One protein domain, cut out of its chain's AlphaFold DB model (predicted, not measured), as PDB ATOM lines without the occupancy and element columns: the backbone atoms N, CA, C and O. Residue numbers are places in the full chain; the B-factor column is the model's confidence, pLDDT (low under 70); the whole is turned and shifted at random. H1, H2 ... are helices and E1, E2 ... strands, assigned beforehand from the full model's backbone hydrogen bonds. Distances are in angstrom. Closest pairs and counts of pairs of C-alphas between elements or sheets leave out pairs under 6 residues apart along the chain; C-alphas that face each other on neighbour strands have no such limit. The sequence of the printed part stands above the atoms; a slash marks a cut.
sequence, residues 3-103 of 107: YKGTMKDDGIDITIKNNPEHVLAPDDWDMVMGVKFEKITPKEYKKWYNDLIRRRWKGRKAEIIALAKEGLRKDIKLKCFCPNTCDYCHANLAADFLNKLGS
ATOM      1  N   TYR A   3      35.211  57.900  75.889       94.25
ATOM      2  CA  TYR A   3      34.047  57.132  76.332       94.25
ATOM      3  C   TYR A   3      33.227  56.655  75.132       94.25
ATOM      4  O   TYR A   3      33.363  57.158  74.014       94.25
ATOM      5  N   LYS A   4      32.380  55.648  75.348       92.75
ATOM      6  CA  LYS A   4      31.476  55.145  74.313       92.75
ATOM      7  C   LYS A   4      30.386  56.168  74.004       92.75
ATOM      8  O   LYS A   4      29.776  56.733  74.906       92.75
ATOM      9  N   GLY A   5      30.129  56.349  72.714       91.94
ATOM     10  CA  GLY A   5      28.978  57.066  72.185       91.94
ATOM     11  C   GLY A   5      28.171  56.210  71.214       91.94
ATOM     12  O   GLY A   5      28.582  55.124  70.787       91.94
ATOM     13  N   THR A   6      27.013  56.734  70.845       91.00
ATOM     14  CA  THR A   6      26.135  56.195  69.809       91.00
ATOM     15  C   THR A   6      26.364  56.916  68.486       91.00
ATOM     16  O   THR A   6      27.029  57.947  68.412       91.00
ATOM     17  N   MET A   7      25.757  56.409  67.416       91.38
ATOM     18  CA  MET A   7      25.799  57.070  66.110       91.38
ATOM     19  C   MET A   7      25.070  58.418  66.046       91.38
ATOM     20  O   MET A   7      25.247  59.135  65.069       91.38
ATOM     21  N   LYS A   8      24.264  58.764  67.059       89.62
ATOM     22  CA  LYS A   8      23.577  60.062  67.152       89.62
ATOM     23  C   LYS A   8      24.430  61.142  67.816       89.62
ATOM     24  O   LYS A   8      24.044  62.303  67.804       89.62
ATOM     25  N   ASP A   9      25.535  60.751  68.437       91.31
ATOM     26  CA  ASP A   9      26.410  61.667  69.145       91.31
ATOM     27  C   ASP A   9      27.457  62.294  68.218       91.31
ATOM     28  O   ASP A   9      27.923  61.665  67.261       91.31
ATOM     29  N   ASP A  10      27.922  63.489  68.580       93.56
ATOM     30  CA  ASP A  10      29.163  64.037  68.040       93.56
ATOM     31  C   ASP A  10      30.360  63.246  68.573       93.56
ATOM     32  O   ASP A  10      30.480  62.988  69.773       93.56
ATOM     33  N   GLY A  11      31.256  62.832  67.678       95.31
ATOM     34  CA  GLY A  11      32.392  61.991  68.036       95.31
ATOM     35  C   GLY A  11      33.026  61.275  66.851       95.31
ATOM     36  O   GLY A  11      32.620  61.438  65.696       95.31
ATOM     37  N   ILE A  12      34.016  60.445  67.163       97.00
ATOM     38  CA  ILE A  12      34.800  59.696  66.181       97.00
ATOM     39  C   ILE A  12      34.069  58.402  65.841       97.00
ATOM     40  O   ILE A  12      33.809  57.581  66.717       97.00
ATOM     41  N   ASP A  13      33.740  58.219  64.564       96.25
ATOM     42  CA  ASP A  13      33.188  56.960  64.068       96.25
ATOM     43  C   ASP A  13      34.304  55.923  63.951       96.25
ATOM     44  O   ASP A  13      35.246  56.100  63.178       96.25
ATOM     45  N   ILE A  14      34.194  54.858  64.743       95.31
ATOM     46  CA  ILE A  14      35.123  53.727  64.730       95.31
ATOM     47  C   ILE A  14      34.428  52.443  64.274       95.31
ATOM     48  O   ILE A  14      34.843  51.342  64.623       95.31
ATOM     49  N   THR A  15      33.328  52.561  63.536       93.31
ATOM     50  CA  THR A  15      32.633  51.407  62.981       93.31
ATOM     51  C   THR A  15      33.331  50.938  61.713       93.31
ATOM     52  O   THR A  15      33.681  51.733  60.848       93.31
ATOM     53  N   ILE A  16      33.460  49.622  61.553       91.75
ATOM     54  CA  ILE A  16      33.940  49.020  60.302       91.75
ATOM     55  C   ILE A  16      33.053  49.394  59.100       91.75
ATOM     56  O   ILE A  16      33.546  49.532  57.991       91.75
ATOM     57  N   LYS A  17      31.747  49.607  59.313       90.19
ATOM     58  CA  LYS A  17      30.801  49.908  58.230       90.19
ATOM     59  C   LYS A  17      31.011  51.296  57.620       90.19
ATOM     60  O   LYS A  17      30.894  51.438  56.410       90.19
ATOM     61  N   ASN A  18      31.274  52.306  58.449       93.00
ATOM     62  CA  ASN A  18      31.375  53.691  57.985       93.00
ATOM     63  C   ASN A  18      32.825  54.174  57.889       93.00
ATOM     64  O   ASN A  18      33.109  55.102  57.139       93.00
ATOM     65  N   ASN A  19      33.732  53.582  58.667       94.69
ATOM     66  CA  ASN A  19      35.127  53.992  58.747       94.69
ATOM     67  C   ASN A  19      36.066  52.774  58.896       94.69
ATOM     68  O   ASN A  19      36.759  52.648  59.911       94.69
ATOM     69  N   PRO A  20      36.084  51.850  57.910       92.81
ATOM     70  CA  PRO A  20      36.835  50.589  57.985       92.81
ATOM     71  C   PRO A  20      38.341  50.790  58.185       92.81
ATOM     72  O   PRO A  20      38.985  50.022  58.898       92.81
ATOM     73  N   GLU A  21      38.889  51.868  57.626       94.06
ATOM     74  CA  GLU A  21      40.311  52.201  57.714       94.06
ATOM     75  C   GLU A  21      40.697  52.865  59.042       94.06
ATOM     76  O   GLU A  21      41.880  53.127  59.291       94.06
ATOM     77  N   HIS A  22      39.745  53.141  59.938       96.75
ATOM     78  CA  HIS A  22      40.071  53.738  61.226       96.75
ATOM     79  C   HIS A  22      40.931  52.797  62.071       96.75
ATOM     80  O   HIS A  22      40.654  51.603  62.199       96.75
ATOM     81  N   VAL A  23      41.935  53.342  62.764       96.75
ATOM     82  CA  VAL A  23      42.886  52.548  63.563       96.75
ATOM     83  C   VAL A  23      42.232  51.755  64.707       96.75
ATOM     84  O   VAL A  23      42.817  50.809  65.234       96.75
ATOM     85  N   LEU A  24      40.987  52.080  65.057       96.56
ATOM     86  CA  LEU A  24      40.187  51.408  66.090       96.56
ATOM     87  C   LEU A  24      38.996  50.615  65.542       96.56
ATOM     88  O   LEU A  24      38.329  49.936  66.322       96.56
ATOM     89  N   ALA A  25      38.712  50.680  64.239       95.06
ATOM     90  CA  ALA A  25      37.578  49.953  63.681       95.06
ATOM     91  C   ALA A  25      37.801  48.442  63.758       95.06
ATOM     92  O   ALA A  25      38.923  48.015  63.515       95.06
ATOM     93  N   PRO A  26      36.810  47.605  64.092       92.12
ATOM     94  CA  PRO A  26      36.940  46.159  63.909       92.12
ATOM     95  C   PRO A  26      37.447  45.824  62.498       92.12
ATOM     96  O   PRO A  26      37.199  46.586  61.567       92.12
ATOM     97  N   ASP A  27      38.184  44.728  62.341       88.88
ATOM     98  CA  ASP A  27      38.665  44.256  61.034       88.88
ATOM     99  C   ASP A  27      37.741  43.215  60.392       88.88
ATOM    100  O   ASP A  27      37.925  42.865  59.232       88.88
ATOM    101  N   ASP A  28      36.726  42.766  61.132       86.38
ATOM    102  CA  ASP A  28      35.765  41.769  60.687       86.38
ATOM    103  C   ASP A  28      34.342  42.137  61.139       86.38
ATOM    104  O   ASP A  28      34.103  42.522  62.291       86.38
ATOM    105  N   TRP A  29      33.383  42.018  60.220       78.62
ATOM    106  CA  TRP A  29      31.968  42.216  60.513       78.62
ATOM    107  C   TRP A  29      31.406  41.096  61.391       78.62
ATOM    108  O   TRP A  29      30.548  41.360  62.239       78.62
ATOM    109  N   ASP A  30      31.935  39.878  61.276       78.56
ATOM    110  CA  ASP A  30      31.523  38.734  62.090       78.56
ATOM    111  C   ASP A  30      31.863  38.936  63.562       78.56
ATOM    112  O   ASP A  30      31.128  38.482  64.437       78.56
ATOM    113  N   MET A  31      32.895  39.723  63.866       75.38
ATOM    114  CA  MET A  31      33.170  40.153  65.232       75.38
ATOM    115  C   MET A  31      31.997  40.972  65.800       75.38
ATOM    116  O   MET A  31      31.574  40.774  66.940       75.38
ATOM    117  N   VAL A  32      31.442  41.891  65.004       70.75
ATOM    118  CA  VAL A  32      30.325  42.765  65.401       70.75
ATOM    119  C   VAL A  32      29.018  41.978  65.490       70.75
ATOM    120  O   VAL A  32      28.252  42.147  66.442       70.75
ATOM    121  N   MET A  33      28.768  41.099  64.519       76.25
ATOM    122  CA  MET A  33      27.541  40.307  64.456       76.25
ATOM    123  C   MET A  33      27.552  39.123  65.421       76.25
ATOM    124  O   MET A  33      26.497  38.750  65.926       76.25
ATOM    125  N   GLY A  34      28.720  38.567  65.736       72.81
ATOM    126  CA  GLY A  34      28.874  37.449  66.657       72.81
ATOM    127  C   GLY A  34      28.392  37.786  68.064       72.81
ATOM    128  O   GLY A  34      27.703  36.977  68.671       72.81
ATOM    129  N   VAL A  35      28.671  38.997  68.561       69.00
ATOM    130  CA  VAL A  35      28.119  39.459  69.852       69.00
ATOM    131  C   VAL A  35      26.621  39.701  69.746       69.00
ATOM    132  O   VAL A  35      25.874  39.320  70.639       69.00
ATOM    133  N   LYS A  36      26.167  40.310  68.645       68.38
ATOM    134  CA  LYS A  36      24.743  40.605  68.438       68.38
ATOM    135  C   LYS A  36      23.881  39.337  68.382       68.38
ATOM    136  O   LYS A  36      22.725  39.384  68.782       68.38
ATOM    137  N   PHE A  37      24.430  38.242  67.866       76.62
ATOM    138  CA  PHE A  37      23.746  36.956  67.732       76.62
ATOM    139  C   PHE A  37      24.195  35.915  68.765       76.62
ATOM    140  O   PHE A  37      23.952  34.732  68.548       76.62
ATOM    141  N   GLU A  38      24.882  36.329  69.838       71.19
ATOM    142  CA  GLU A  38      25.351  35.445  70.924       71.19
ATOM    143  C   GLU A  38      26.228  34.263  70.455       71.19
ATOM    144  O   GLU A  38      26.366  33.251  71.136       71.19
ATOM    145  N   LYS A  39      26.867  34.395  69.288       78.88
ATOM    146  CA  LYS A  39      27.734  33.369  68.687       78.88
ATOM    147  C   LYS A  39      29.156  33.375  69.241       78.88
ATOM    148  O   LYS A  39      29.883  32.410  69.033       78.88
ATOM    149  N   ILE A  40      29.566  34.462  69.895       81.56
ATOM    150  CA  ILE A  40      30.857  34.572  70.580       81.56
ATOM    151  C   ILE A  40      30.658  35.134  71.981       81.56
ATOM    152  O   ILE A  40      29.833  36.020  72.216       81.56
ATOM    153  N   THR A  41      31.453  34.641  72.916       85.69
ATOM    154  CA  THR A  41      31.453  35.113  74.297       85.69
ATOM    155  C   THR A  41      32.120  36.492  74.412       85.69
ATOM    156  O   THR A  41      32.998  36.847  73.614       85.69
ATOM    157  N   PRO A  42      31.815  37.269  75.468       84.44
ATOM    158  CA  PRO A  42      32.527  38.519  75.752       84.44
ATOM    159  C   PRO A  42      34.049  38.336  75.864       84.44
ATOM    160  O   PRO A  42      34.825  39.200  75.456       84.44
ATOM    161  N   LYS A  43      34.502  37.186  76.383       88.00
ATOM    162  CA  LYS A  43      35.929  36.857  76.509       88.00
ATOM    163  C   LYS A  43      36.599  36.708  75.141       88.00
ATOM    164  O   LYS A  43      37.702  37.223  74.951       88.00
ATOM    165  N   GLU A  44      35.943  36.036  74.203       88.25
ATOM    166  CA  GLU A  44      36.443  35.854  72.837       88.25
ATOM    167  C   GLU A  44      36.492  37.178  72.087       88.25
ATOM    168  O   GLU A  44      37.539  37.525  71.538       88.25
ATOM    169  N   TYR A  45      35.431  37.986  72.167       88.50
ATOM    170  CA  TYR A  45      35.437  39.325  71.576       88.50
ATOM    171  C   TYR A  45      36.550  40.197  72.170       88.50
ATOM    172  O   TYR A  45      37.244  40.906  71.439       88.50
ATOM    173  N   LYS A  46      36.801  40.103  73.485       90.25
ATOM    174  CA  LYS A  46      37.909  40.818  74.141       90.25
ATOM    175  C   LYS A  46      39.251  40.421  73.622       90.25
ATOM    176  O   LYS A  46      40.106  41.277  73.386       90.25
ATOM    177  N   LYS A  47      39.462  39.119  73.512       91.94
ATOM    178  CA  LYS A  47      40.707  38.589  73.001       91.94
ATOM    179  C   LYS A  47      40.927  39.078  71.573       91.94
ATOM    180  O   LYS A  47      41.972  39.670  71.317       91.94
ATOM    181  N   TRP A  48      39.923  38.934  70.712       91.06
ATOM    182  CA  TRP A  48      39.981  39.386  69.326       91.06
ATOM    183  C   TRP A  48      40.318  40.874  69.236       91.06
ATOM    184  O   TRP A  48      41.320  41.236  68.619       91.06
ATOM    185  N   TYR A  49      39.556  41.738  69.909       93.44
ATOM    186  CA  TYR A  49      39.761  43.181  69.790       93.44
ATOM    187  C   TYR A  49      41.143  43.607  70.283       93.44
ATOM    188  O   TYR A  49      41.822  44.416  69.657       93.44
ATOM    189  N   ASN A  50      41.608  43.032  71.393       93.38
ATOM    190  CA  ASN A  50      42.945  43.332  71.896       93.38
ATOM    191  C   ASN A  50      44.038  42.844  70.943       93.38
ATOM    192  O   ASN A  50      45.049  43.525  70.784       93.38
ATOM    193  N   ASP A  51      43.856  41.688  70.305       94.81
ATOM    194  CA  ASP A  51      44.802  41.174  69.318       94.81
ATOM    195  C   ASP A  51      44.841  42.079  68.074       94.81
ATOM    196  O   ASP A  51      45.930  42.402  67.595       94.81
ATOM    197  N   LEU A  52      43.693  42.603  67.629       94.94
ATOM    198  CA  LEU A  52      43.605  43.635  66.592       94.94
ATOM    199  C   LEU A  52      44.385  44.904  66.970       94.94
ATOM    200  O   LEU A  52      45.248  45.351  66.212       94.94
ATOM    201  N   ILE A  53      44.130  45.464  68.157       95.75
ATOM    202  CA  ILE A  53      44.831  46.666  68.631       95.75
ATOM    203  C   ILE A  53      46.339  46.414  68.738       95.75
ATOM    204  O   ILE A  53      47.129  47.253  68.308       95.75
ATOM    205  N   ARG A  54      46.771  45.244  69.228       95.62
ATOM    206  CA  ARG A  54      48.195  44.864  69.277       95.62
ATOM    207  C   ARG A  54      48.827  44.785  67.893       95.62
ATOM    208  O   ARG A  54      49.954  45.247  67.727       95.62
ATOM    209  N   ARG A  55      48.135  44.209  66.903       96.00
ATOM    210  CA  ARG A  55      48.615  44.179  65.511       96.00
ATOM    211  C   ARG A  55      48.783  45.596  64.975       96.00
ATOM    212  O   ARG A  55      49.860  45.941  64.493       96.00
ATOM    213  N   ARG A  56      47.765  46.444  65.137       95.88
ATOM    214  CA  ARG A  56      47.805  47.835  64.667       95.88
ATOM    215  C   ARG A  56      48.824  48.684  65.402       95.88
ATOM    216  O   ARG A  56      49.442  49.533  64.779       95.88
ATOM    217  N   TRP A  57      49.097  48.412  66.673       96.50
ATOM    218  CA  TRP A  57      50.172  49.079  67.403       96.50
ATOM    219  C   TRP A  57      51.544  48.891  66.746       96.50
ATOM    220  O   TRP A  57      52.384  49.775  66.851       96.50
ATOM    221  N   LYS A  58      51.788  47.782  66.037       95.88
ATOM    222  CA  LYS A  58      53.069  47.557  65.348       95.88
ATOM    223  C   LYS A  58      53.246  48.435  64.102       95.88
ATOM    224  O   LYS A  58      54.375  48.805  63.811       95.88
ATOM    225  N   GLY A  59      52.163  48.773  63.395       95.81
ATOM    226  CA  GLY A  59      52.222  49.514  62.121       95.81
ATOM    227  C   GLY A  59      51.654  50.938  62.152       95.81
ATOM    228  O   GLY A  59      52.050  51.772  61.352       95.81
ATOM    229  N   ARG A  60      50.749  51.238  63.086       97.38
ATOM    230  CA  ARG A  60      49.987  52.500  63.193       97.38
ATOM    231  C   ARG A  60      50.131  53.150  64.571       97.38
ATOM    232  O   ARG A  60      49.259  53.881  65.036       97.38
ATOM    233  N   LYS A  61      51.248  52.879  65.257       96.94
ATOM    234  CA  LYS A  61      51.538  53.383  66.612       96.94
ATOM    235  C   LYS A  61      51.363  54.897  66.729       96.94
ATOM    236  O   LYS A  61      50.793  55.371  67.708       96.94
ATOM    237  N   ALA A  62      51.877  55.641  65.749       97.44
ATOM    238  CA  ALA A  62      51.862  57.099  65.758       97.44
ATOM    239  C   ALA A  62      50.430  57.652  65.787       97.44
ATOM    240  O   ALA A  62      50.138  58.520  66.605       97.44
ATOM    241  N   GLU A  63      49.530  57.089  64.976       97.56
ATOM    242  CA  GLU A  63      48.112  57.463  64.951       97.56
ATOM    243  C   GLU A  63      47.434  57.193  66.296       97.56
ATOM    244  O   GLU A  63      46.731  58.048  66.827       97.56
ATOM    245  N   ILE A  64      47.696  56.027  66.896       97.50
ATOM    246  CA  ILE A  64      47.120  55.661  68.198       97.50
ATOM    247  C   ILE A  64      47.612  56.609  69.300       97.50
ATOM    248  O   ILE A  64      46.826  57.039  70.143       97.50
ATOM    249  N   ILE A  65      48.904  56.951  69.304       97.25
ATOM    250  CA  ILE A  65      49.469  57.902  70.272       97.25
ATOM    251  C   ILE A  65      48.890  59.303  70.060       97.25
ATOM    252  O   ILE A  65      48.550  59.966  71.040       97.25
ATOM    253  N   ALA A  66      48.775  59.760  68.810       96.69
ATOM    254  CA  ALA A  66      48.176  61.052  68.492       96.69
ATOM    255  C   ALA A  66      46.735  61.124  69.013       96.69
ATOM    256  O   ALA A  66      46.384  62.068  69.721       96.69
ATOM    257  N   LEU A  67      45.955  60.069  68.773       96.50
ATOM    258  CA  LEU A  67      44.593  59.955  69.272       96.50
ATOM    259  C   LEU A  67      44.546  59.962  70.806       96.50
ATOM    260  O   LEU A  67      43.804  60.741  71.397       96.50
ATOM    261  N   ALA A  68      45.390  59.179  71.484       96.62
ATOM    262  CA  ALA A  68      45.460  59.196  72.947       96.62
ATOM    263  C   ALA A  68      45.762  60.604  73.499       96.62
ATOM    264  O   ALA A  68      45.117  61.044  74.450       96.62
ATOM    265  N   LYS A  69      46.675  61.352  72.861       95.88
ATOM    266  CA  LYS A  69      46.989  62.750  73.215       95.88
ATOM    267  C   LYS A  69      45.833  63.719  72.958       95.88
ATOM    268  O   LYS A  69      45.751  64.752  73.620       95.88
ATOM    269  N   GLU A  70      44.955  63.450  71.996       95.19
ATOM    270  CA  GLU A  70      43.722  64.228  71.829       95.19
ATOM    271  C   GLU A  70      42.770  64.038  73.007       95.19
ATOM    272  O   GLU A  70      42.261  65.024  73.540       95.19
ATOM    273  N   GLY A  71      42.602  62.800  73.476       93.88
ATOM    274  CA  GLY A  71      41.767  62.502  74.640       93.88
ATOM    275  C   GLY A  71      42.283  63.079  75.957       93.88
ATOM    276  O   GLY A  71      41.518  63.166  76.911       93.88
ATOM    277  N   LEU A  72      43.549  63.498  76.035       93.50
ATOM    278  CA  LEU A  72      44.071  64.234  77.194       93.50
ATOM    279  C   LEU A  72      43.618  65.699  77.219       93.50
ATOM    280  O   LEU A  72      43.587  66.309  78.280       93.50
ATOM    281  N   ARG A  73      43.286  66.269  76.055       93.56
ATOM    282  CA  ARG A  73      42.914  67.685  75.906       93.56
ATOM    283  C   ARG A  73      41.412  67.912  75.972       93.56
ATOM    284  O   ARG A  73      40.978  69.009  76.304       93.56
ATOM    285  N   LYS A  74      40.628  66.907  75.591       94.12
ATOM    286  CA  LYS A  74      39.173  67.000  75.528       94.12
ATOM    287  C   LYS A  74      38.511  65.648  75.715       94.12
ATOM    288  O   LYS A  74      39.133  64.588  75.622       94.12
ATOM    289  N   ASP A  75      37.217  65.720  75.940       96.25
ATOM    290  CA  ASP A  75      36.326  64.584  76.024       96.25
ATOM    291  C   ASP A  75      35.863  64.153  74.628       96.25
ATOM    292  O   ASP A  75      35.413  64.975  73.833       96.25
ATOM    293  N   ILE A  76      36.044  62.868  74.299       97.19
ATOM    294  CA  ILE A  76      35.822  62.324  72.954       97.19
ATOM    295  C   ILE A  76      34.967  61.060  73.028       97.19
ATOM    296  O   ILE A  76      35.361  60.050  73.615       97.19
ATOM    297  N   LYS A  77      33.822  61.099  72.342       96.62
ATOM    298  CA  LYS A  77      32.966  59.933  72.115       96.62
ATOM    299  C   LYS A  77      33.515  59.075  70.981       96.62
ATOM    300  O   LYS A  77      33.759  59.572  69.880       96.62
ATOM    301  N   LEU A  78      33.653  57.779  71.234       96.62
ATOM    302  CA  LEU A  78      33.892  56.764  70.212       96.62
ATOM    303  C   LEU A  78      32.555  56.137  69.823       96.62
ATOM    304  O   LEU A  78      31.903  55.495  70.648       96.62
ATOM    305  N   LYS A  79      32.131  56.348  68.580       94.88
ATOM    306  CA  LYS A  79      30.803  55.959  68.108       94.88
ATOM    307  C   LYS A  79      30.801  54.514  67.638       94.88
ATOM    308  O   LYS A  79      31.708  54.071  66.932       94.88
ATOM    309  N   CYS A  80      29.746  53.799  68.009       91.19
ATOM    310  CA  CYS A  80      29.459  52.468  67.501       91.19
ATOM    311  C   CYS A  80      27.952  52.243  67.331       91.19
ATOM    312  O   CYS A  80      27.129  52.997  67.852       91.19
ATOM    313  N   PHE A  81      27.588  51.171  66.625       88.56
ATOM    314  CA  PHE A  81      26.193  50.734  66.491       88.56
ATOM    315  C   PHE A  81      25.677  49.934  67.694       88.56
ATOM    316  O   PHE A  81      24.483  49.648  67.766       88.56
ATOM    317  N   CYS A  82      26.550  49.530  68.623       85.06
ATOM    318  CA  CYS A  82      26.126  48.759  69.788       85.06
ATOM    319  C   CYS A  82      25.274  49.641  70.716       85.06
ATOM    320  O   CYS A  82      25.656  50.784  70.976       85.06
ATOM    321  N   PRO A  83      24.166  49.118  71.271       79.75
ATOM    322  CA  PRO A  83      23.349  49.873  72.212       79.75
ATOM    323  C   PRO A  83      24.158  50.223  73.466       79.75
ATOM    324  O   PRO A  83      25.116  49.527  73.812       79.75
ATOM    325  N   ASN A  84      23.776  51.291  74.169       77.50
ATOM    326  CA  ASN A  84      24.465  51.712  75.396       77.50
ATOM    327  C   ASN A  84      24.397  50.656  76.507       77.50
ATOM    328  O   ASN A  84      25.345  50.539  77.269       77.50
ATOM    329  N   THR A  85      23.345  49.835  76.516       75.94
ATOM    330  CA  THR A  85      23.166  48.687  77.422       75.94
ATOM    331  C   THR A  85      24.107  47.519  77.136       75.94
ATOM    332  O   THR A  85      24.172  46.571  77.906       75.94
ATOM    333  N   CYS A  86      24.827  47.548  76.014       74.94
ATOM    334  CA  CYS A  86      25.856  46.564  75.734       74.94
ATOM    335  C   CYS A  86      27.111  46.931  76.532       74.94
ATOM    336  O   CYS A  86      27.875  47.814  76.120       74.94
ATOM    337  N   ASP A  87      27.315  46.223  77.644       70.94
ATOM    338  CA  ASP A  87      28.488  46.355  78.518       70.94
ATOM    339  C   ASP A  87      29.795  46.123  77.757       70.94
ATOM    340  O   ASP A  87      30.855  46.655  78.100       70.94
ATOM    341  N   TYR A  88      29.716  45.362  76.664       75.50
ATOM    342  CA  TYR A  88      30.874  44.895  75.938       75.50
ATOM    343  C   TYR A  88      30.842  45.225  74.443       75.50
ATOM    344  O   TYR A  88      30.254  44.507  73.640       75.50
ATOM    345  N   CYS A  89      31.524  46.301  74.044       85.19
ATOM    346  CA  CYS A  89      31.712  46.655  72.637       85.19
ATOM    347  C   CYS A  89      33.112  47.219  72.363       85.19
ATOM    348  O   CYS A  89      33.805  47.683  73.271       85.19
ATOM    349  N   HIS A  90      33.517  47.231  71.092       90.94
ATOM    350  CA  HIS A  90      34.799  47.796  70.660       90.94
ATOM    351  C   HIS A  90      34.995  49.255  71.093       90.94
ATOM    352  O   HIS A  90      36.109  49.614  71.447       90.94
ATOM    353  N   ALA A  91      33.941  50.078  71.149       93.38
ATOM    354  CA  ALA A  91      34.053  51.457  71.632       93.38
ATOM    355  C   ALA A  91      34.416  51.555  73.120       93.38
ATOM    356  O   ALA A  91      35.296  52.341  73.462       93.38
ATOM    357  N   ASN A  92      33.823  50.721  73.984       92.44
ATOM    358  CA  ASN A  92      34.221  50.644  75.396       92.44
ATOM    359  C   ASN A  92      35.686  50.207  75.518       92.44
ATOM    360  O   ASN A  92      36.475  50.828  76.220       92.44
ATOM    361  N   LEU A  93      36.077  49.173  74.770       93.81
ATOM    362  CA  LEU A  93      37.441  48.645  74.820       93.81
ATOM    363  C   LEU A  93      38.484  49.626  74.308       93.81
ATOM    364  O   LEU A  93      39.567  49.737  74.880       93.81
ATOM    365  N   ALA A  94      38.161  50.315  73.220       95.88
ATOM    366  CA  ALA A  94      39.003  51.342  72.652       95.88
ATOM    367  C   ALA A  94      39.164  52.510  73.624       95.88
ATOM    368  O   ALA A  94      40.289  52.955  73.845       95.88
ATOM    369  N   ALA A  95      38.070  52.966  74.240       96.12
ATOM    370  CA  ALA A  95      38.102  54.029  75.235       96.12
ATOM    371  C   ALA A  95      38.982  53.645  76.433       96.12
ATOM    372  O   ALA A  95      39.902  54.387  76.774       96.12
ATOM    373  N   ASP A  96      38.782  52.454  77.004       95.69
ATOM    374  CA  ASP A  96      39.605  51.926  78.099       95.69
ATOM    375  C   ASP A  96      41.092  51.883  77.739       95.69
ATOM    376  O   ASP A  96      41.955  52.262  78.536       95.69
ATOM    377  N   PHE A  97      41.404  51.396  76.537       96.38
ATOM    378  CA  PHE A  97      42.772  51.299  76.048       96.38
ATOM    379  C   PHE A  97      43.416  52.682  75.879       96.38
ATOM    380  O   PHE A  97      44.517  52.901  76.390       96.38
ATOM    381  N   LEU A  98      42.736  53.619  75.212       97.44
ATOM    382  CA  LEU A  98      43.250  54.970  74.974       97.44
ATOM    383  C   LEU A  98      43.401  55.765  76.266       97.44
ATOM    384  O   LEU A  98      44.396  56.466  76.417       97.44
ATOM    385  N   ASN A  99      42.463  55.638  77.206       96.81
ATOM    386  CA  ASN A  99      42.547  56.307  78.502       96.81
ATOM    387  C   ASN A  99      43.758  55.805  79.296       96.81
ATOM    388  O   ASN A  99      44.560  56.608  79.764       96.81
ATOM    389  N   LYS A 100      43.958  54.481  79.364       96.44
ATOM    390  CA  LYS A 100      45.144  53.891  80.009       96.44
ATOM    391  C   LYS A 100      46.442  54.314  79.331       96.44
ATOM    392  O   LYS A 100      47.439  54.539  80.012       96.44
ATOM    393  N   LEU A 101      46.449  54.395  78.001       96.31
ATOM    394  CA  LEU A 101      47.606  54.880  77.257       96.31
ATOM    395  C   LEU A 101      47.868  56.362  77.546       96.31
ATOM    396  O   LEU A 101      49.007  56.724  77.811       96.31
ATOM    397  N   GLY A 102      46.829  57.195  77.545       94.88
ATOM    398  CA  GLY A 102      46.913  58.615  77.874       94.88
ATOM    399  C   GLY A 102      47.524  58.849  79.254       94.88
ATOM    400  O   GLY A 102      48.482  59.607  79.359       94.88
ATOM    401  N   SER A 103      47.052  58.138  80.285       94.00
ATOM    402  CA  SER A 103      47.619  58.229  81.639       94.00
ATOM    403  C   SER A 103      49.112  57.888  81.676       94.00
ATOM    404  O   SER A 103      49.876  58.576  82.339       94.00
TER     405      SER A 103
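This is residues 3 to 103 of the 107 residues of an uncharacterized protein of Candidatus Altiarchaeales archaeon (UniProt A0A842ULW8). What does the model look like? Helix H4 packs on a small parallel sheet of E1 and E2, with H3 across H4 near its last residues. H2, the longest helix, meets H4's first residues, and H1 folds back along H2's start. What is it made of? The printed part has 101 residues with E1, H1, H2, H3, E2 and H4 in order, mostly helix. It is compact, radius of gyration of the C-alphas 12.8 A, spanning 37 by 31 by 23 A.

Where does it begin? E1, residues 3 to 6, begins with C-alpha 3 at (34.047, 57.132, 76.332). H1 is residues 29 to 36; H2, residues 42 to 59, is 26.4 A long. What follows? H3 is residues 61 to 71 and E2 residues 76 to 80. H4, residues 90 to 103, is 19.8 A long, ending with C-alpha 103 at (47.619, 58.229, 81.639).

How do the strands pair? E1 and E2 are parallel, with N 5 and O 78 2.9 A apart, within hydrogen-bond range. With H1, H2 and H3 they form a strand-helix-strand unit, parallel neighbour strands with helices between. How do H1 and H2 stand? They touch as a hairpin, opposite ways at a shallow tilt of 28 degrees; the closest C-alphas, of Met 31 and Tyr 45, are 6.8 A apart. What meets H4? Its residues 98 to 102 alone touch H3, about perpendicular at 84 degrees, the closest C-alphas, of Ala 68 and Gly 102, 5.2 A apart. Its residues 90 to 93 alone only just touch H2, with 3 pairs of C-alphas within 8 A, the closest those of Tyr 49 and His 90, 6.8 A. The closest C-alphas of E2 and H4, those of Leu 78 and Ala 91, are 5.5 A apart. Are the helix backbones paired? Every O i to N i+4 pair is within hydrogen-bond range in H3 and H4, 2 of 4 in H1 and 12 of 14 in H2.

How large is it? The two C-alphas farthest apart, of Lys 39 and Arg 73, are 38.2 A apart. Are there cuts or long links? The printed part has no cut; the link E1 to H1 is long. Where is confidence low? Residues 35 to 36 are under 70.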